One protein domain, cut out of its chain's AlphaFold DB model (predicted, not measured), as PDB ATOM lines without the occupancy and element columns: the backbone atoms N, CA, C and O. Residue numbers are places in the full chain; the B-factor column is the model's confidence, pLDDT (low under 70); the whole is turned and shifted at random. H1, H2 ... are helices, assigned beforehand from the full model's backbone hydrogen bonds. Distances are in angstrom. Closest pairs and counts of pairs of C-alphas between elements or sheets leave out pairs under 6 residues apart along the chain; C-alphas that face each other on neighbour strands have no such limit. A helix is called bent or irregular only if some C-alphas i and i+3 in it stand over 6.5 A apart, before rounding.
ATOM      1  N   VAL A   7     -25.851  -6.055   4.668       94.25
ATOM      2  CA  VAL A   7     -26.640  -7.168   5.220       94.25
ATOM      3  C   VAL A   7     -26.984  -8.200   4.140       94.25
ATOM      4  O   VAL A   7     -26.841  -9.397   4.374       94.25
ATOM      5  N   GLU A   8     -27.304  -7.768   2.916       96.06
ATOM      6  CA  GLU A   8     -27.612  -8.693   1.819       96.06
ATOM      7  C   GLU A   8     -26.352  -9.431   1.343       96.06
ATOM      8  O   GLU A   8     -26.383 -10.632   1.072       96.06
ATOM      9  N   ARG A   9     -25.188  -8.765   1.312       95.25
ATOM     10  CA  ARG A   9     -23.906  -9.455   1.059       95.25
ATOM     11  C   ARG A   9     -23.614 -10.509   2.125       95.25
ATOM     12  O   ARG A   9     -23.091 -11.571   1.785       95.25
ATOM     13  N   MET A  10     -23.939 -10.229   3.387       95.88
ATOM     14  CA  MET A  10     -23.802 -11.176   4.494       95.88
ATOM     15  C   MET A  10     -24.757 -12.370   4.338       95.88
ATOM     16  O   MET A  10     -24.304 -13.509   4.454       95.88
ATOM     17  N   ALA A  11     -26.027 -12.139   3.985       97.38
ATOM     18  CA  ALA A  11     -26.995 -13.201   3.697       97.38
ATOM     19  C   ALA A  11     -26.521 -14.110   2.550       97.38
ATOM     20  O   ALA A  11     -26.440 -15.325   2.705       97.38
ATOM     21  N   ARG A  12     -26.030 -13.531   1.446       96.62
ATOM     22  CA  ARG A  12     -25.448 -14.296   0.323       96.62
ATOM     23  C   ARG A  12     -24.181 -15.070   0.687       96.62
ATOM     24  O   ARG A  12     -23.796 -16.012  -0.008       96.62
ATOM     25  N   VAL A  13     -23.441 -14.649   1.715       96.56
ATOM     26  CA  VAL A  13     -22.338 -15.461   2.254       96.56
ATOM     27  C   VAL A  13     -22.897 -16.684   2.973       96.56
ATOM     28  O   VAL A  13     -22.351 -17.765   2.766       96.56
ATOM     29  N   ALA A  14     -23.960 -16.528   3.764       97.38
ATOM     30  CA  ALA A  14     -24.631 -17.652   4.410       97.38
ATOM     31  C   ALA A  14     -25.170 -18.649   3.370       97.38
ATOM     32  O   ALA A  14     -24.774 -19.808   3.431       97.38
ATOM     33  N   ASP A  15     -25.910 -18.192   2.350       97.81
ATOM     34  CA  ASP A  15     -26.454 -19.055   1.280       97.81
ATOM     35  C   ASP A  15     -25.358 -19.894   0.597       97.81
ATOM     36  O   ASP A  15     -25.469 -21.106   0.414       97.81
ATOM     37  N   ARG A  16     -24.226 -19.262   0.259       96.94
ATOM     38  CA  ARG A  16     -23.096 -19.959  -0.381       96.94
ATOM     39  C   ARG A  16     -22.406 -20.963   0.534       96.94
ATOM     40  O   ARG A  16     -21.787 -21.905   0.043       96.94
ATOM     41  N   LEU A  17     -22.411 -20.724   1.841       96.62
ATOM     42  CA  LEU A  17     -21.849 -21.659   2.813       96.62
ATOM     43  C   LEU A  17     -22.808 -22.808   3.106       96.62
ATOM     44  O   LEU A  17     -22.334 -23.913   3.359       96.62
ATOM     45  N   ALA A  18     -24.110 -22.550   3.043       93.44
ATOM     46  CA  ALA A  18     -25.150 -23.548   3.207       93.44
ATOM     47  C   ALA A  18     -25.086 -24.622   2.118       93.44
ATOM     48  O   ALA A  18     -25.006 -25.802   2.432       93.44
ATOM     49  N   ALA A  19     -24.880 -24.212   0.859       94.25
ATOM     50  CA  ALA A  19     -24.671 -25.108  -0.287       94.25
ATOM     51  C   ALA A  19     -23.461 -26.067  -0.165       94.25
ATOM     52  O   ALA A  19     -23.200 -26.864  -1.062       94.25
ATOM     53  N   ARG A  20     -22.669 -25.962   0.910       93.94
ATOM     54  CA  ARG A  20     -21.550 -26.861   1.224       93.94
ATOM     55  C   ARG A  20     -21.903 -27.900   2.292       93.94
ATOM     56  O   ARG A  20     -20.992 -28.590   2.745       93.94
ATOM     57  N   GLU A  21     -23.160 -27.940   2.739       91.81
ATOM     58  CA  GLU A  21     -23.710 -28.903   3.705       91.81
ATOM     59  C   GLU A  21     -22.873 -29.003   4.992       91.81
ATOM     60  O   GLU A  21     -22.608 -30.067   5.554       91.81
ATOM     61  N   LEU A  22     -22.383 -27.853   5.461       92.06
ATOM     62  CA  LEU A  22     -21.535 -27.792   6.644       92.06
ATOM     63  C   LEU A  22     -22.364 -28.020   7.908       92.06
ATOM     64  O   LEU A  22     -23.364 -27.346   8.137       92.06
ATOM     65  N   ALA A  23     -21.857 -28.857   8.815       94.62
ATOM     66  CA  ALA A  23     -22.385 -28.911  10.175       94.62
ATOM     67  C   ALA A  23     -22.337 -27.512  10.848       94.62
ATOM     68  O   ALA A  23     -21.447 -26.707  10.535       94.62
ATOM     69  N   PRO A  24     -23.204 -27.216  11.838       94.75
ATOM     70  CA  PRO A  24     -23.371 -25.861  12.377       94.75
ATOM     71  C   PRO A  24     -22.092 -25.180  12.887       94.75
ATOM     72  O   PRO A  24     -21.860 -23.993  12.657       94.75
ATOM     73  N   ARG A  25     -21.204 -25.917  13.569       94.94
ATOM     74  CA  ARG A  25     -19.954 -25.340  14.105       94.94
ATOM     75  C   ARG A  25     -18.947 -25.002  12.991       94.94
ATOM     76  O   ARG A  25     -18.417 -23.887  13.011       94.94
ATOM     77  N   PRO A  26     -18.647 -25.905  12.033       95.00
ATOM     78  CA  PRO A  26     -17.915 -25.552  10.815       95.00
ATOM     79  C   PRO A  26     -18.541 -24.399  10.021       95.00
ATOM     80  O   PRO A  26     -17.800 -23.515   9.588       95.00
ATOM     81  N   PHE A  27     -19.871 -24.364   9.890       96.81
ATOM     82  CA  PHE A  27     -20.594 -23.279   9.224       96.81
ATOM     83  C   PHE A  27     -20.309 -21.925   9.885       96.81
ATOM     84  O   PHE A  27     -19.810 -21.020   9.221       96.81
ATOM     85  N   LEU A  28     -20.501 -21.803  11.206       96.31
ATOM     86  CA  LEU A  28     -20.258 -20.559  11.952       96.31
ATOM     87  C   LEU A  28     -18.806 -20.068  11.829       96.31
ATOM     88  O   LEU A  28     -18.555 -18.870  11.691       96.31
ATOM     89  N   ARG A  29     -17.831 -20.986  11.819       94.88
ATOM     90  CA  ARG A  29     -16.417 -20.638  11.589       94.88
ATOM     91  C   ARG A  29     -16.178 -20.122  10.172       94.88
ATOM     92  O   ARG A  29     -15.489 -19.118   9.995       94.88
ATOM     93  N   ALA A  30     -16.740 -20.789   9.167       94.75
ATOM     94  CA  ALA A  30     -16.619 -20.368   7.776       94.75
ATOM     95  C   ALA A  30     -17.331 -19.029   7.527       94.75
ATOM     96  O   ALA A  30     -16.807 -18.187   6.794       94.75
ATOM     97  N   PHE A  31     -18.476 -18.808   8.171       95.44
ATOM     98  CA  PHE A  31     -19.233 -17.562   8.129       95.44
ATOM     99  C   PHE A  31     -18.409 -16.405   8.698       95.44
ATOM    100  O   PHE A  31     -18.161 -15.422   8.000       95.44
ATOM    101  N   ALA A  32     -17.849 -16.565   9.899       93.19
ATOM    102  CA  ALA A  32     -17.001 -15.547  10.517       93.19
ATOM    103  C   ALA A  32     -15.715 -15.253   9.738       93.19
ATOM    104  O   ALA A  32     -15.310 -14.094   9.611       93.19
ATOM    105  N   TRP A  33     -15.084 -16.267   9.147       92.81
ATOM    106  CA  TRP A  33     -13.955 -16.044   8.245       92.81
ATOM    107  C   TRP A  33     -14.362 -15.229   7.013       92.81
ATOM    108  O   TRP A  33     -13.663 -14.292   6.615       92.81
ATOM    109  N   ASN A  34     -15.493 -15.568   6.395       93.12
ATOM    110  CA  ASN A  34     -15.921 -14.905   5.175       93.12
ATOM    111  C   ASN A  34     -16.434 -13.487   5.418       93.12
ATOM    112  O   ASN A  34     -16.173 -12.652   4.560       93.12
ATOM    113  N   CYS A  35     -17.057 -13.198   6.560       91.38
ATOM    114  CA  CYS A  35     -17.625 -11.885   6.880       91.38
ATOM    115  C   CYS A  35     -16.668 -10.961   7.650       91.38
ATOM    116  O   CYS A  35     -16.600  -9.771   7.349       91.38
ATOM    117  N   ALA A  36     -15.885 -11.505   8.586       87.75
ATOM    118  CA  ALA A  36     -15.050 -10.738   9.518       87.75
ATOM    119  C   ALA A  36     -13.550 -11.092   9.469       87.75
ATOM    120  O   ALA A  36     -12.753 -10.525  10.218       87.75
ATOM    121  N   ARG A  37     -13.138 -12.037   8.604       88.56
ATOM    122  CA  ARG A  37     -11.754 -12.558   8.514       88.56
ATOM    123  C   ARG A  37     -11.221 -13.131   9.831       88.56
ATOM    124  O   ARG A  37     -10.010 -13.167  10.033       88.56
ATOM    125  N   ILE A  38     -12.114 -13.623  10.685       81.88
ATOM    126  CA  ILE A  38     -11.746 -14.297  11.931       81.88
ATOM    127  C   ILE A  38     -11.221 -15.689  11.589       81.88
ATOM    128  O   ILE A  38     -11.928 -16.500  10.986       81.88
ATOM    129  N   ARG A  39      -9.956 -15.947  11.921       78.44
ATOM    130  CA  ARG A  39      -9.290 -17.213  11.598       78.44
ATOM    131  C   ARG A  39      -9.781 -18.366  12.480       78.44
ATOM    132  O   ARG A  39     -10.216 -18.143  13.606       78.44
ATOM    133  N   PRO A  40      -9.674 -19.619  12.011       71.12
ATOM    134  CA  PRO A  40      -9.838 -20.777  12.881       71.12
ATOM    135  C   PRO A  40      -8.671 -20.902  13.882       71.12
ATOM    136  O   PRO A  40      -7.575 -20.380  13.665       71.12
ATOM    137  N   GLY A  41      -8.898 -21.643  14.970       66.38
ATOM    138  CA  GLY A  41      -7.863 -21.984  15.955       66.38
ATOM    139  C   GLY A  41      -7.432 -20.813  16.846       66.38
ATOM    140  O   GLY A  41      -8.170 -19.844  17.020       66.38
ATOM    141  N   LEU A  42      -6.225 -20.904  17.421       68.31
ATOM    142  CA  LEU A  42      -5.725 -19.929  18.403       68.31
ATOM    143  C   LEU A  42      -5.670 -18.489  17.864       68.31
ATOM    144  O   LEU A  42      -5.892 -17.532  18.606       68.31
ATOM    145  N   LEU A  43      -5.423 -18.330  16.561       69.81
ATOM    146  CA  LEU A  43      -5.398 -17.028  15.892       69.81
ATOM    147  C   LEU A  43      -6.779 -16.358  15.858       69.81
ATOM    148  O   LEU A  43      -6.853 -15.134  15.926       69.81
ATOM    149  N   GLY A  44      -7.857 -17.146  15.835       65.06
ATOM    150  CA  GLY A  44      -9.228 -16.646  15.924       65.06
ATOM    151  C   GLY A  44      -9.525 -15.928  17.232       65.06
ATOM    152  O   GLY A  44     -10.223 -14.919  17.225       65.06
ATOM    153  N   TYR A  45      -8.939 -16.381  18.347       67.19
ATOM    154  CA  TYR A  45      -9.083 -15.690  19.632       67.19
ATOM    155  C   TYR A  45      -8.478 -14.293  19.597       67.19
ATOM    156  O   TYR A  45      -9.076 -13.345  20.102       67.19
ATOM    157  N   ARG A  46      -7.295 -14.158  18.988       69.19
ATOM    158  CA  ARG A  46      -6.643 -12.859  18.825       69.19
ATOM    159  C   ARG A  46      -7.456 -11.963  17.899       69.19
ATOM    160  O   ARG A  46      -7.668 -10.804  18.233       69.19
ATOM    161  N   ASP A  47      -7.936 -12.500  16.778       69.75
ATOM    162  CA  ASP A  47      -8.761 -11.742  15.838       69.75
ATOM    163  C   ASP A  47     -10.024 -11.218  16.527       69.75
ATOM    164  O   ASP A  47     -10.294 -10.025  16.437       69.75
ATOM    165  N   LEU A  48     -10.719 -12.063  17.296       64.75
ATOM    166  CA  LEU A  48     -11.905 -11.690  18.066       64.75
ATOM    167  C   LEU A  48     -11.595 -10.641  19.147       64.75
ATOM    168  O   LEU A  48     -12.359  -9.700  19.326       64.75
ATOM    169  N   ALA A  49     -10.448 -10.752  19.826       66.75
ATOM    170  CA  ALA A  49     -10.014  -9.758  20.807       66.75
ATOM    171  C   ALA A  49      -9.721  -8.384  20.173       66.75
ATOM    172  O   ALA A  49      -9.943  -7.360  20.817       66.75
ATOM    173  N   THR A  50      -9.247  -8.367  18.922       69.56
ATOM    174  CA  THR A  50      -8.945  -7.145  18.146       69.56
ATOM    175  C   THR A  50     -10.078  -6.687  17.218       69.56
ATOM    176  O   THR A  50      -9.930  -5.679  16.533       69.56
ATOM    177  N   GLY A  51     -11.196  -7.417  17.176       64.06
ATOM    178  CA  GLY A  51     -12.376  -7.095  16.368       64.06
ATOM    179  C   GLY A  51     -12.370  -7.581  14.912       64.06
ATOM    180  O   GLY A  51     -13.324  -7.294  14.204       64.06
ATOM    181  N   GLY A  52     -11.370  -8.327  14.429       70.94
ATOM    182  CA  GLY A  52     -11.312  -8.811  13.037       70.94
ATOM    183  C   GLY A  52     -11.128  -7.696  11.988       70.94
ATOM    184  O   GLY A  52     -10.610  -6.619  12.285       70.94
ATOM    185  N   ARG A  53     -11.525  -7.939  10.728       75.19
ATOM    186  CA  ARG A  53     -11.464  -6.942   9.632       75.19
ATOM    187  C   ARG A  53     -12.823  -6.753   8.956       75.19
ATOM    188  O   ARG A  53     -13.510  -7.729   8.672       75.19
ATOM    189  N   ASN A  54     -13.166  -5.503   8.635       74.88
ATOM    190  CA  ASN A  54     -14.366  -5.162   7.863       74.88
ATOM    191  C   ASN A  54     -14.187  -5.618   6.413       74.88
ATOM    192  O   ASN A  54     -13.467  -4.978   5.649       74.88
ATOM    193  N   ARG A  55     -14.807  -6.738   6.028       70.19
ATOM    194  CA  ARG A  55     -14.806  -7.176   4.624       70.19
ATOM    195  C   ARG A  55     -15.886  -6.485   3.802       70.19
ATOM    196  O   ARG A  55     -15.690  -6.223   2.620       70.19
ATOM    197  N   PHE A  56     -17.021  -6.224   4.431       76.81
ATOM    198  CA  PHE A  56     -18.154  -5.562   3.814       76.81
ATOM    199  C   PHE A  56     -18.366  -4.246   4.547       76.81
ATOM    200  O   PHE A  56     -18.586  -4.243   5.753       76.81
ATOM    201  N   THR A  57     -18.246  -3.143   3.819       73.81
ATOM    202  CA  THR A  57     -18.620  -1.812   4.292       73.81
ATOM    203  C   THR A  57     -19.941  -1.442   3.643       73.81
ATOM    204  O   THR A  57     -20.055  -1.549   2.421       73.81
ATOM    205  N   GLY A  58     -20.926  -1.014   4.425       75.69
ATOM    206  CA  GLY A  58     -22.226  -0.605   3.896       75.69
ATOM    207  C   GLY A  58     -23.328  -0.661   4.948       75.69
ATOM    208  O   GLY A  58     -23.055  -1.003   6.094       75.69
ATOM    209  N   SER A  59     -24.538  -0.316   4.523       85.75
ATOM    210  CA  SER A  59     -25.757  -0.202   5.330       85.75
ATOM    211  C   SER A  59     -26.736  -1.350   5.030       85.75
ATOM    212  O   SER A  59     -26.333  -2.383   4.480       85.75
ATOM    213  N   GLY A  60     -28.016  -1.171   5.371       91.38
ATOM    214  CA  GLY A  60     -29.128  -2.063   5.023       91.38
ATOM    215  C   GLY A  60     -29.687  -2.852   6.200       91.38
ATOM    216  O   GLY A  60     -30.620  -3.622   6.013       91.38
ATOM    217  N   PHE A  61     -29.127  -2.669   7.392       93.75
ATOM    218  CA  PHE A  61     -29.709  -3.201   8.614       93.75
ATOM    219  C   PHE A  61     -30.968  -2.414   8.988       93.75
ATOM    220  O   PHE A  61     -31.053  -1.215   8.718       93.75
ATOM    221  N   ARG A  62     -31.933  -3.073   9.639       95.00
ATOM    222  CA  ARG A  62     -33.080  -2.388  10.254       95.00
ATOM    223  C   ARG A  62     -32.594  -1.295  11.196       95.00
ATOM    224  O   ARG A  62     -31.574  -1.461  11.863       95.00
ATOM    225  N   ALA A  63     -33.380  -0.228  11.313       93.25
ATOM    226  CA  ALA A  63     -33.044   0.941  12.127       93.25
ATOM    227  C   ALA A  63     -32.712   0.600  13.592       93.25
ATOM    228  O   ALA A  63     -31.927   1.292  14.226       93.25
ATOM    229  N   GLU A  64     -33.279  -0.478  14.138       92.25
ATOM    230  CA  GLU A  64     -32.970  -0.919  15.499       92.25
ATOM    231  C   GLU A  64     -31.545  -1.476  15.655       92.25
ATOM    232  O   GLU A  64     -30.990  -1.392  16.750       92.25
ATOM    233  N   PHE A  65     -30.950  -2.013  14.587       91.69
ATOM    234  CA  PHE A  65     -29.592  -2.564  14.570       91.69
ATOM    235  C   PHE A  65     -28.567  -1.614  13.948       91.69
ATOM    236  O   PHE A  65     -27.373  -1.851  14.113       91.69
ATOM    237  N   ASP A  66     -29.013  -0.586  13.220       90.12
ATOM    238  CA  ASP A  66     -28.163   0.419  12.579       90.12
ATOM    239  C   ASP A  66     -27.543   1.370  13.615       90.12
ATOM    240  O   ASP A  66     -28.223   2.178  14.245       90.12
ATOM    241  N   ASP A  67     -26.231   1.242  13.808       84.25
ATOM    242  CA  ASP A  67     -25.402   2.081  14.677       84.25
ATOM    243  C   ASP A  67     -24.811   3.294  13.924       84.25
ATOM    244  O   ASP A  67     -24.021   4.060  14.480       84.25
ATOM    245  N   GLY A  68     -25.166   3.472  12.646       82.94
ATOM    246  CA  GLY A  68     -24.607   4.479  11.750       82.94
ATOM    247  C   GLY A  68     -23.187   4.158  11.276       82.94
ATOM    248  O   GLY A  68     -22.567   4.976  10.586       82.94
ATOM    249  N   THR A  69     -22.641   2.987  11.624       83.81
ATOM    250  CA  THR A  69     -21.296   2.579  11.225       83.81
ATOM    251  C   THR A  69     -21.316   1.628  10.035       83.81
ATOM    252  O   THR A  69     -22.310   1.029   9.648       83.81
ATOM    253  N   ARG A  70     -20.149   1.464   9.407       82.75
ATOM    254  CA  ARG A  70     -19.951   0.524   8.291       82.75
ATOM    255  C   ARG A  70     -19.359  -0.813   8.751       82.75
ATOM    256  O   ARG A  70     -18.779  -1.526   7.933       82.75
ATOM    257  N   GLY A  71     -19.416  -1.114  10.055       86.56
ATOM    258  CA  GLY A  71     -18.755  -2.260  10.691       86.56
ATOM    259  C   GLY A  71     -19.681  -3.384  11.167       86.56
ATOM    260  O   GLY A  71     -19.186  -4.409  11.640       86.56
ATOM    261  N   GLN A  72     -20.996  -3.228  11.014       90.62
ATOM    262  CA  GLN A  72     -22.012  -4.103  11.607       90.62
ATOM    263  C   GLN A  72     -21.885  -5.578  11.195       90.62
ATOM    264  O   GLN A  72     -21.975  -6.468  12.035       90.62
ATOM    265  N   VAL A  73     -21.569  -5.875   9.926       93.31
ATOM    266  CA  VAL A  73     -21.371  -7.268   9.465       93.31
ATOM    267  C   VAL A  73     -20.195  -7.945  10.176       93.31
ATOM    268  O   VAL A  73     -20.263  -9.125  10.525       93.31
ATOM    269  N   ARG A  74     -19.099  -7.209  10.402       90.88
ATOM    270  CA  ARG A  74     -17.932  -7.727  11.128       90.88
ATOM    271  C   ARG A  74     -18.287  -7.981  12.590       90.88
ATOM    272  O   ARG A  74     -17.896  -9.021  13.115       90.88
ATOM    273  N   HIS A  75     -19.009  -7.046  13.207       89.31
ATOM    274  CA  HIS A  75     -19.487  -7.165  14.585       89.31
ATOM    275  C   HIS A  75     -20.368  -8.403  14.752       89.31
ATOM    276  O   HIS A  75     -19.988  -9.332  15.463       89.31
ATOM    277  N   PHE A  76     -21.450  -8.486  13.974       93.19
ATOM    278  CA  PHE A  76     -22.381  -9.611  13.979       93.19
ATOM    279  C   PHE A  76     -21.663 -10.953  13.802       93.19
ATOM    280  O   PHE A  76     -21.809 -11.864  14.615       93.19
ATOM    281  N   ALA A  77     -20.825 -11.085  12.769       93.56
ATOM    282  CA  ALA A  77     -20.136 -12.342  12.494       93.56
ATOM    283  C   ALA A  77     -19.107 -12.716  13.580       93.56
ATOM    284  O   ALA A  77     -18.883 -13.903  13.832       93.56
ATOM    285  N   GLY A  78     -18.493 -11.724  14.230       90.06
ATOM    286  CA  GLY A  78     -17.610 -11.934  15.376       90.06
ATOM    287  C   GLY A  78     -18.353 -12.440  16.603       90.06
ATOM    288  O   GLY A  78     -17.957 -13.456  17.179       90.06
ATOM    289  N   VAL A  79     -19.462 -11.794  16.955       90.62
ATOM    290  CA  VAL A  79     -20.308 -12.215  18.077       90.62
ATOM    291  C   VAL A  79     -20.899 -13.607  17.814       90.62
ATOM    292  O   VAL A  79     -20.805 -14.484  18.673       90.62
ATOM    293  N   ALA A  80     -21.394 -13.876  16.602       93.94
ATOM    294  CA  ALA A  80     -22.015 -15.155  16.249       93.94
ATOM    295  C   ALA A  80     -21.063 -16.361  16.376       93.94
ATOM    296  O   ALA A  80     -21.487 -17.464  16.728       93.94
ATOM    297  N   VAL A  81     -19.760 -16.198  16.116       93.56
ATOM    298  CA  VAL A  81     -18.790 -17.305  16.238       93.56
ATOM    299  C   VAL A  81     -18.196 -17.437  17.641       93.56
ATOM    300  O   VAL A  81     -17.626 -18.484  17.970       93.56
ATOM    301  N   ALA A  82     -18.338 -16.417  18.490       90.25
ATOM    302  CA  ALA A  82     -17.749 -16.385  19.825       90.25
ATOM    303  C   ALA A  82     -18.113 -17.620  20.679       90.25
ATOM    304  O   ALA A  82     -17.188 -18.234  21.223       90.25
ATOM    305  N   PRO A  83     -19.374 -18.110  20.722       90.69
ATOM    306  CA  PRO A  83     -19.721 -19.321  21.473       90.69
ATOM    307  C   PRO A  83     -19.029 -20.593  20.965       90.69
ATOM    308  O   PRO A  83     -18.850 -21.553  21.718       90.69
ATOM    309  N   VAL A  84     -18.669 -20.643  19.679       91.19
ATOM    310  CA  VAL A  84     -17.998 -21.796  19.055       91.19
ATOM    311  C   VAL A  84     -16.500 -21.794  19.340       91.19
ATOM    312  O   VAL A  84     -15.914 -22.875  19.461       91.19
ATOM    313  N   LEU A  85     -15.886 -20.608  19.407       86.44
ATOM    314  CA  LEU A  85     -14.465 -20.451  19.703       86.44
ATOM    315  C   LEU A  85     -14.201 -20.523  21.204       86.44
ATOM    316  O   LEU A  85     -13.355 -21.295  21.626       86.44
ATOM    317  N   LEU A  86     -14.913 -19.740  22.012       83.94
ATOM    318  CA  LEU A  86     -14.547 -19.503  23.408       83.94
ATOM    319  C   LEU A  86     -15.085 -20.551  24.384       83.94
ATOM    320  O   LEU A  86     -14.494 -20.715  25.450       83.94
ATOM    321  N   GLY A  87     -16.173 -21.252  24.046       83.62
ATOM    322  CA  GLY A  87     -16.810 -22.203  24.962       83.62
ATOM    323  C   GLY A  87     -17.073 -21.567  26.332       83.62
ATOM    324  O   GLY A  87     -17.678 -20.502  26.415       83.62
ATOM    325  N   GLU A  88     -16.546 -22.174  27.396       75.69
ATOM    326  CA  GLU A  88     -16.655 -21.694  28.786       75.69
ATOM    327  C   GLU A  88     -16.041 -20.302  29.019       75.69
ATOM    328  O   GLU A  88     -16.441 -19.575  29.924       75.69
ATOM    329  N   ARG A  89     -15.102 -19.869  28.167       74.50
ATOM    330  CA  ARG A  89     -14.448 -18.553  28.279       74.50
ATOM    331  C   ARG A  89     -15.306 -17.405  27.741       74.50
ATOM    332  O   ARG A  89     -14.864 -16.254  27.761       74.50
ATOM    333  N   LEU A  90     -16.513 -17.699  27.254       78.31
ATOM    334  CA  LEU A  90     -17.420 -16.715  26.671       78.31
ATOM    335  C   LEU A  90     -17.845 -15.642  27.679       78.31
ATOM    336  O   LEU A  90     -17.908 -14.475  27.307       78.31
ATOM    337  N   ALA A  91     -18.073 -15.995  28.948       70.31
ATOM    338  CA  ALA A  91     -18.502 -15.033  29.968       70.31
ATOM    339  C   ALA A  91     -17.475 -13.899  30.161       70.31
ATOM    340  O   ALA A  91     -17.818 -12.717  30.128       70.31
ATOM    341  N   ALA A  92     -16.189 -14.252  30.262       71.75
ATOM    342  CA  ALA A  92     -15.103 -13.286  30.417       71.75
ATOM    343  C   ALA A  92     -14.906 -12.402  29.175       71.75
ATOM    344  O   ALA A  92     -14.551 -11.231  29.297       71.75
ATOM    345  N   TRP A  93     -15.120 -12.951  27.978       76.81
ATOM    346  CA  TRP A  93     -15.076 -12.174  26.739       76.81
ATOM    347  C   TRP A  93     -16.271 -11.225  26.625       76.81
ATOM    348  O   TRP A  93     -16.086 -10.041  26.358       76.81
ATOM    349  N   SER A  94     -17.475 -11.713  26.925       71.06
ATOM    350  CA  SER A  94     -18.710 -10.923  26.880       71.06
ATOM    351  C   SER A  94     -18.614  -9.725  27.823       71.06
ATOM    352  O   SER A  94     -18.918  -8.614  27.414       71.06
ATOM    353  N   SER A  95     -18.064  -9.911  29.029       67.75
ATOM    354  CA  SER A  95     -17.779  -8.821  29.980       67.75
ATOM    355  C   SER A  95     -16.860  -7.727  29.425       67.75
ATOM    356  O   SER A  95     -16.994  -6.563  29.797       67.75
ATOM    357  N   ARG A  96     -15.934  -8.071  28.527       68.19
ATOM    358  CA  ARG A  96     -14.951  -7.126  27.976       68.19
ATOM    359  C   ARG A  96     -15.403  -6.457  26.683       68.19
ATOM    360  O   ARG A  96     -14.936  -5.354  26.407       68.19
ATOM    361  N   HIS A  97     -16.246  -7.124  25.897       65.38
ATOM    362  CA  HIS A  97     -16.513  -6.746  24.508       65.38
ATOM    363  C   HIS A  97     -17.991  -6.536  24.175       65.38
ATOM    364  O   HIS A  97     -18.251  -5.722  23.308       65.38
ATOM    365  N   VAL A  98     -18.927  -7.212  24.852       63.56
ATOM    366  CA  VAL A  98     -20.380  -7.112  24.576       63.56
ATOM    367  C   VAL A  98     -21.104  -6.321  25.666       63.56
ATOM    368  O   VAL A  98     -21.891  -5.437  25.379       63.56
ATOM    369  N   LEU A  99     -20.768  -6.546  26.940       61.97
ATOM    370  CA  LEU A  99     -21.324  -5.811  28.088       61.97
ATOM    371  C   LEU A  99     -20.875  -4.340  28.158       61.97
ATOM    372  O   LEU A  99     -21.296  -3.614  29.056       61.97
ATOM    373  N   ARG A 100     -19.999  -3.904  27.245       64.81
ATOM    374  CA  ARG A 100     -19.684  -2.482  27.060       64.81
ATOM    375  C   ARG A 100     -20.748  -1.755  26.243       64.81
ATOM    376  O   ARG A 100     -20.830  -0.535  26.358       64.81
ATOM    377  N   ASP A 101     -21.546  -2.485  25.468       67.88
ATOM    378  CA  ASP A 101     -22.627  -1.904  24.690       67.88
ATOM    379  C   ASP A 101     -23.820  -1.683  25.631       67.88
ATOM    380  O   ASP A 101     -24.258  -2.625  26.299       67.88
ATOM    381  N   PRO A 102     -24.343  -0.448  25.749       70.38
ATOM    382  CA  PRO A 102     -25.488  -0.183  26.609       70.38
ATOM    383  C   PRO A 102     -26.664  -1.086  26.236       70.38
ATOM    384  O   PRO A 102     -27.000  -1.209  25.057       70.38
ATOM    385  N   ALA A 103     -27.317  -1.688  27.232       65.12
ATOM    386  CA  ALA A 103     -28.530  -2.463  27.002       65.12
ATOM    387  C   ALA A 103     -29.566  -1.583  26.273       65.12
ATOM    388  O   ALA A 103     -29.941  -0.520  26.768       65.12
ATOM    389  N   GLY A 104     -29.978  -1.999  25.072       72.38
ATOM    390  CA  GLY A 104     -30.863  -1.220  24.198       72.38
ATOM    391  C   GLY A 104     -30.164  -0.297  23.189       72.38
ATOM    392  O   GLY A 104     -30.852   0.464  22.504       72.38
ATOM    393  N   SER A 105     -28.839  -0.351  23.046       86.44
ATOM    394  CA  SER A 105     -28.139   0.244  21.901       86.44
ATOM    395  C   SER A 105     -28.313  -0.610  20.634       86.44
ATOM    396  O   SER A 105     -28.723  -1.772  20.702       86.44
ATOM    397  N   ALA A 106     -28.001  -0.033  19.472       89.12
ATOM    398  CA  ALA A 106     -27.997  -0.757  18.201       89.12
ATOM    399  C   ALA A 106     -26.998  -1.930  18.209       89.12
ATOM    400  O   ALA A 106     -27.373  -3.055  17.879       89.12
ATOM    401  N   ASP A 107     -25.773  -1.701  18.694       86.12
ATOM    402  CA  ASP A 107     -24.739  -2.738  18.830       86.12
ATOM    403  C   ASP A 107     -25.106  -3.832  19.837       86.12
ATOM    404  O   ASP A 107     -24.831  -5.013  19.598       86.12
ATOM    405  N   GLY A 108     -25.770  -3.463  20.937       87.69
ATOM    406  CA  GLY A 108     -26.282  -4.413  21.921       87.69
ATOM    407  C   GLY A 108     -27.336  -5.329  21.303       87.69
ATOM    408  O   GLY A 108     -27.190  -6.550  21.331       87.69
ATOM    409  N   ARG A 109     -28.339  -4.750  20.628       92.12
ATOM    410  CA  ARG A 109     -29.368  -5.521  19.910       92.12
ATOM    411  C   ARG A 109     -28.778  -6.397  18.805       92.12
ATOM    412  O   ARG A 109     -29.205  -7.538  18.631       92.12
ATOM    413  N   LEU A 110     -27.781  -5.897  18.074       92.31
ATOM    414  CA  LEU A 110     -27.111  -6.665  17.026       92.31
ATOM    415  C   LEU A 110     -26.285  -7.825  17.609       92.31
ATOM    416  O   LEU A 110     -26.242  -8.908  17.018       92.31
ATOM    417  N   SER A 111     -25.675  -7.631  18.782       91.00
ATOM    418  CA  SER A 111     -24.983  -8.690  19.526       91.00
ATOM    419  C   SER A 111     -25.948  -9.772  20.002       91.00
ATOM    420  O   SER A 111     -25.670 -10.959  19.820       91.00
ATOM    421  N   ASP A 112     -27.098  -9.381  20.552       91.25
ATOM    422  CA  ASP A 112     -28.132 -10.315  21.001       91.25
ATOM    423  C   ASP A 112     -28.655 -11.158  19.833       91.25
ATOM    424  O   ASP A 112     -28.698 -12.390  19.917       91.25
ATOM    425  N   ALA A 113     -28.949 -10.522  18.695       95.50
ATOM    426  CA  ALA A 113     -29.358 -11.219  17.480       95.50
ATOM    427  C   ALA A 113     -28.276 -12.194  16.975       95.50
ATOM    428  O   ALA A 113     -28.586 -13.307  16.548       95.50
ATOM    429  N   ALA A 114     -26.995 -11.820  17.053       95.06
ATOM    430  CA  ALA A 114     -25.882 -12.687  16.663       95.06
ATOM    431  C   ALA A 114     -25.725 -13.912  17.579       95.06
ATOM    432  O   ALA A 114     -25.441 -15.019  17.104       95.06
ATOM    433  N   LEU A 115     -25.910 -13.733  18.890       93.00
ATOM    434  CA  LEU A 115     -25.902 -14.831  19.857       93.00
ATOM    435  C   LEU A 115     -27.090 -15.768  19.638       93.00
ATOM    436  O   LEU A 115     -26.903 -16.986  19.662       93.00
ATOM    437  N   GLU A 116     -28.275 -15.224  19.358       96.00
ATOM    438  CA  GLU A 116     -29.461 -16.021  19.050       96.00
ATOM    439  C   GLU A 116     -29.272 -16.832  17.765       96.00
ATOM    440  O   GLU A 116     -29.466 -18.046  17.775       96.00
ATOM    441  N   PHE A 117     -28.778 -16.210  16.693       97.94
ATOM    442  CA  PHE A 117     -28.425 -16.899  15.451       97.94
ATOM    443  C   PHE A 117     -27.456 -18.069  15.688       97.94
ATOM    444  O   PHE A 117     -27.679 -19.192  15.230       97.94
ATOM    445  N   SER A 118     -26.392 -17.830  16.465       96.62
ATOM    446  CA  SER A 118     -25.416 -18.860  16.846       96.62
ATOM    447  C   SER A 118     -26.058 -20.008  17.621       96.62
ATOM    448  O   SER A 118     -25.771 -21.182  17.362       96.62
ATOM    449  N   ARG A 119     -26.930 -19.676  18.578       96.12
ATOM    450  CA  ARG A 119     -27.643 -20.634  19.421       96.12
ATOM    451  C   ARG A 119     -28.585 -21.500  18.592       96.12
ATOM    452  O   ARG A 119     -28.505 -22.721  18.694       96.12
ATOM    453  N   LEU A 120     -29.412 -20.888  17.743       98.06
ATOM    454  CA  LEU A 120     -30.361 -21.590  16.879       98.06
ATOM    455  C   LEU A 120     -29.653 -22.588  15.955       98.06
ATOM    456  O   LEU A 120     -30.051 -23.751  15.909       98.06
ATOM    457  N   LEU A 121     -28.560 -22.176  15.304       97.88
ATOM    458  CA  LEU A 121     -27.750 -23.067  14.463       97.88
ATOM    459  C   LEU A 121     -27.154 -24.226  15.263       97.88
ATOM    460  O   LEU A 121     -27.223 -25.384  14.858       97.88
ATOM    461  N   ARG A 122     -26.544 -23.933  16.416       96.38
ATOM    462  CA  ARG A 122     -25.893 -24.954  17.249       96.38
ATOM    463  C   ARG A 122     -26.867 -25.972  17.837       96.38
ATOM    464  O   ARG A 122     -26.459 -27.106  18.060       96.38
ATOM    465  N   GLU A 123     -28.094 -25.556  18.121       96.88
ATOM    466  CA  GLU A 123     -29.152 -26.417  18.657       96.88
ATOM    467  C   GLU A 123     -29.994 -27.082  17.556       96.88
ATOM    468  O   GLU A 123     -30.922 -27.818  17.868       96.88
ATOM    469  N   GLY A 124     -29.692 -26.828  16.276       96.19
ATOM    470  CA  GLY A 124     -30.451 -27.372  15.148       96.19
ATOM    471  C   GLY A 124     -31.861 -26.791  14.999       96.19
ATOM    472  O   GLY A 124     -32.663 -27.337  14.251       96.19
ATOM    473  N   ARG A 125     -32.171 -25.687  15.694       97.56
ATOM    474  CA  ARG A 125     -33.438 -24.941  15.565       97.56
ATOM    475  C   ARG A 125     -33.442 -23.974  14.377       97.56
ATOM    476  O   ARG A 125     -34.497 -23.479  14.006       97.56
ATOM    477  N   LEU A 126     -32.274 -23.723  13.790       97.75
ATOM    478  CA  LEU A 126     -32.090 -23.086  12.489       97.75
ATOM    479  C   LEU A 126     -31.146 -23.971  11.675       97.75
ATOM    480  O   LEU A 126     -30.067 -24.323  12.156       97.75
ATOM    481  N   SER A 127     -31.548 -24.348  10.463       96.94
ATOM    482  CA  SER A 127     -30.666 -25.069   9.548       96.94
ATOM    483  C   SER A 127     -29.657 -24.092   8.912       96.94
ATOM    484  O   SER A 127     -29.959 -22.904   8.762       96.94
ATOM    485  N   PRO A 128     -28.450 -24.542   8.521       96.88
ATOM    486  CA  PRO A 128     -27.557 -23.732   7.696       96.88
ATOM    487  C   PRO A 128     -28.203 -23.243   6.390       96.88
ATOM    488  O   PRO A 128     -27.894 -22.132   5.965       96.88
ATOM    489  N   ASP A 129     -29.115 -24.023   5.801       97.06
ATOM    490  CA  ASP A 129     -29.839 -23.699   4.560       97.06
ATOM    491  C   ASP A 129     -30.778 -22.503   4.718       97.06
ATOM    492  O   ASP A 129     -30.886 -21.669   3.822       97.06
ATOM    493  N   ASP A 130     -31.362 -22.344   5.902       97.75
ATOM    494  CA  ASP A 130     -32.252 -21.228   6.219       97.75
ATOM    495  C   ASP A 130     -31.505 -19.999   6.755       97.75
ATOM    496  O   ASP A 130     -32.102 -18.945   6.981       97.75
ATOM    497  N   ALA A 131     -30.190 -20.092   6.971       97.56
ATOM    498  CA  ALA A 131     -29.421 -19.049   7.641       97.56
ATOM    499  C   ALA A 131     -29.423 -17.710   6.885       97.56
ATOM    500  O   ALA A 131     -29.464 -16.648   7.510       97.56
ATOM    501  N   GLY A 132     -29.377 -17.739   5.550       97.88
ATOM    502  CA  GLY A 132     -29.454 -16.522   4.739       97.88
ATOM    503  C   GLY A 132     -30.833 -15.867   4.794       97.88
ATOM    504  O   GLY A 132     -30.916 -14.645   4.924       97.88
ATOM    505  N   ASN A 133     -31.903 -16.665   4.783       98.12
ATOM    506  CA  ASN A 133     -33.272 -16.170   4.948       98.12
ATOM    507  C   ASN A 133     -33.471 -15.575   6.337       98.12
ATOM    508  O   ASN A 133     -33.930 -14.446   6.448       98.12
ATOM    509  N   TRP A 134     -32.991 -16.249   7.382       98.44
ATOM    510  CA  TRP A 134     -33.032 -15.716   8.740       98.44
ATOM    511  C   TRP A 134     -32.389 -14.323   8.828       98.44
ATOM    512  O   TRP A 134     -32.981 -13.412   9.403       98.44
ATOM    513  N   ILE A 135     -31.215 -14.127   8.208       98.12
ATOM    514  CA  ILE A 135     -30.533 -12.822   8.170       98.12
ATOM    515  C   ILE A 135     -31.407 -11.763   7.491       98.12
ATOM    516  O   ILE A 135     -31.525 -10.655   8.011       98.12
ATOM    517  N   ARG A 136     -32.019 -12.082   6.346       97.88
ATOM    518  CA  ARG A 136     -32.906 -11.148   5.635       97.88
ATOM    519  C   ARG A 136     -34.138 -10.811   6.473       97.88
ATOM    520  O   ARG A 136     -34.429  -9.640   6.686       97.88
ATOM    521  N   ASP A 137     -34.787 -11.826   7.025       97.81
ATOM    522  CA  ASP A 137     -36.060 -11.697   7.733       97.81
ATOM    523  C   ASP A 137     -35.931 -11.009   9.093       97.81
ATOM    524  O   ASP A 137     -36.903 -10.432   9.582       97.81
ATOM    525  N   HIS A 138     -34.755 -11.069   9.720       96.94
ATOM    526  CA  HIS A 138     -34.546 -10.530  11.064       96.94
ATOM    527  C   HIS A 138     -33.710  -9.256  11.066       96.94
ATOM    528  O   HIS A 138     -33.949  -8.403  11.912       96.94
ATOM    529  N   LEU A 139     -32.747  -9.107  10.150       96.62
ATOM    530  CA  LEU A 139     -31.761  -8.025  10.212       96.62
ATOM    531  C   LEU A 139     -31.881  -7.014   9.078       96.62
ATOM    532  O   LEU A 139     -31.457  -5.875   9.275       96.62
ATOM    533  N   ALA A 140     -32.400  -7.396   7.909       95.06
ATOM    534  CA  ALA A 140     -32.483  -6.489   6.768       95.06
ATOM    535  C   ALA A 140     -33.678  -5.526   6.878       95.06
ATOM    536  O   ALA A 140     -34.741  -5.893   7.394       95.06
TER     537      ALA A 140
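AT A GLANCE: This is residues 7 to 140 of the 141 residues of an uncharacterized protein of Amnibacterium flavum (UniProt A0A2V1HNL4). Arm H4a is the core of a splayed bundle with H2 and H5. H1 and H6 lie side by side; H3 packs on H4a. The printed part, 134 residues with six named helices, is all helix and compact, radius of gyration of the C-alphas 13.4 A, spans 35 by 33 by 26 A.

HOW THE PARTS SIT: H1, residues 7 to 18, forms a hairpin with H2, 24 to 36, and touches H6, 131 to 139, closest C-alphas Ala 11 and Gly 132, 4.3 A. H4, 72 to 97, one helix by its hydrogen bonds, is bent: C-alphas 85 and 88 are 9.4 A apart. Its arm H4a, 72 to 85, touches H5, 106 to 122, closest C-alphas Ala 80 and Ala 114, 4.6 A. In H1, H2, H5 and H6 every O i to N i+4 pair is within hydrogen-bond range.

IN THESE COORDINATES: Find H1's C-alpha 7 at (-26.640, -7.168, 5.220) and H6's last, C-alpha 139, at (-31.761, -8.025, 10.212).

THE WHOLE: Residues 51 to 71 make a long link; 41 to 51, 95 to 101 and 103 have pLDDT under 70.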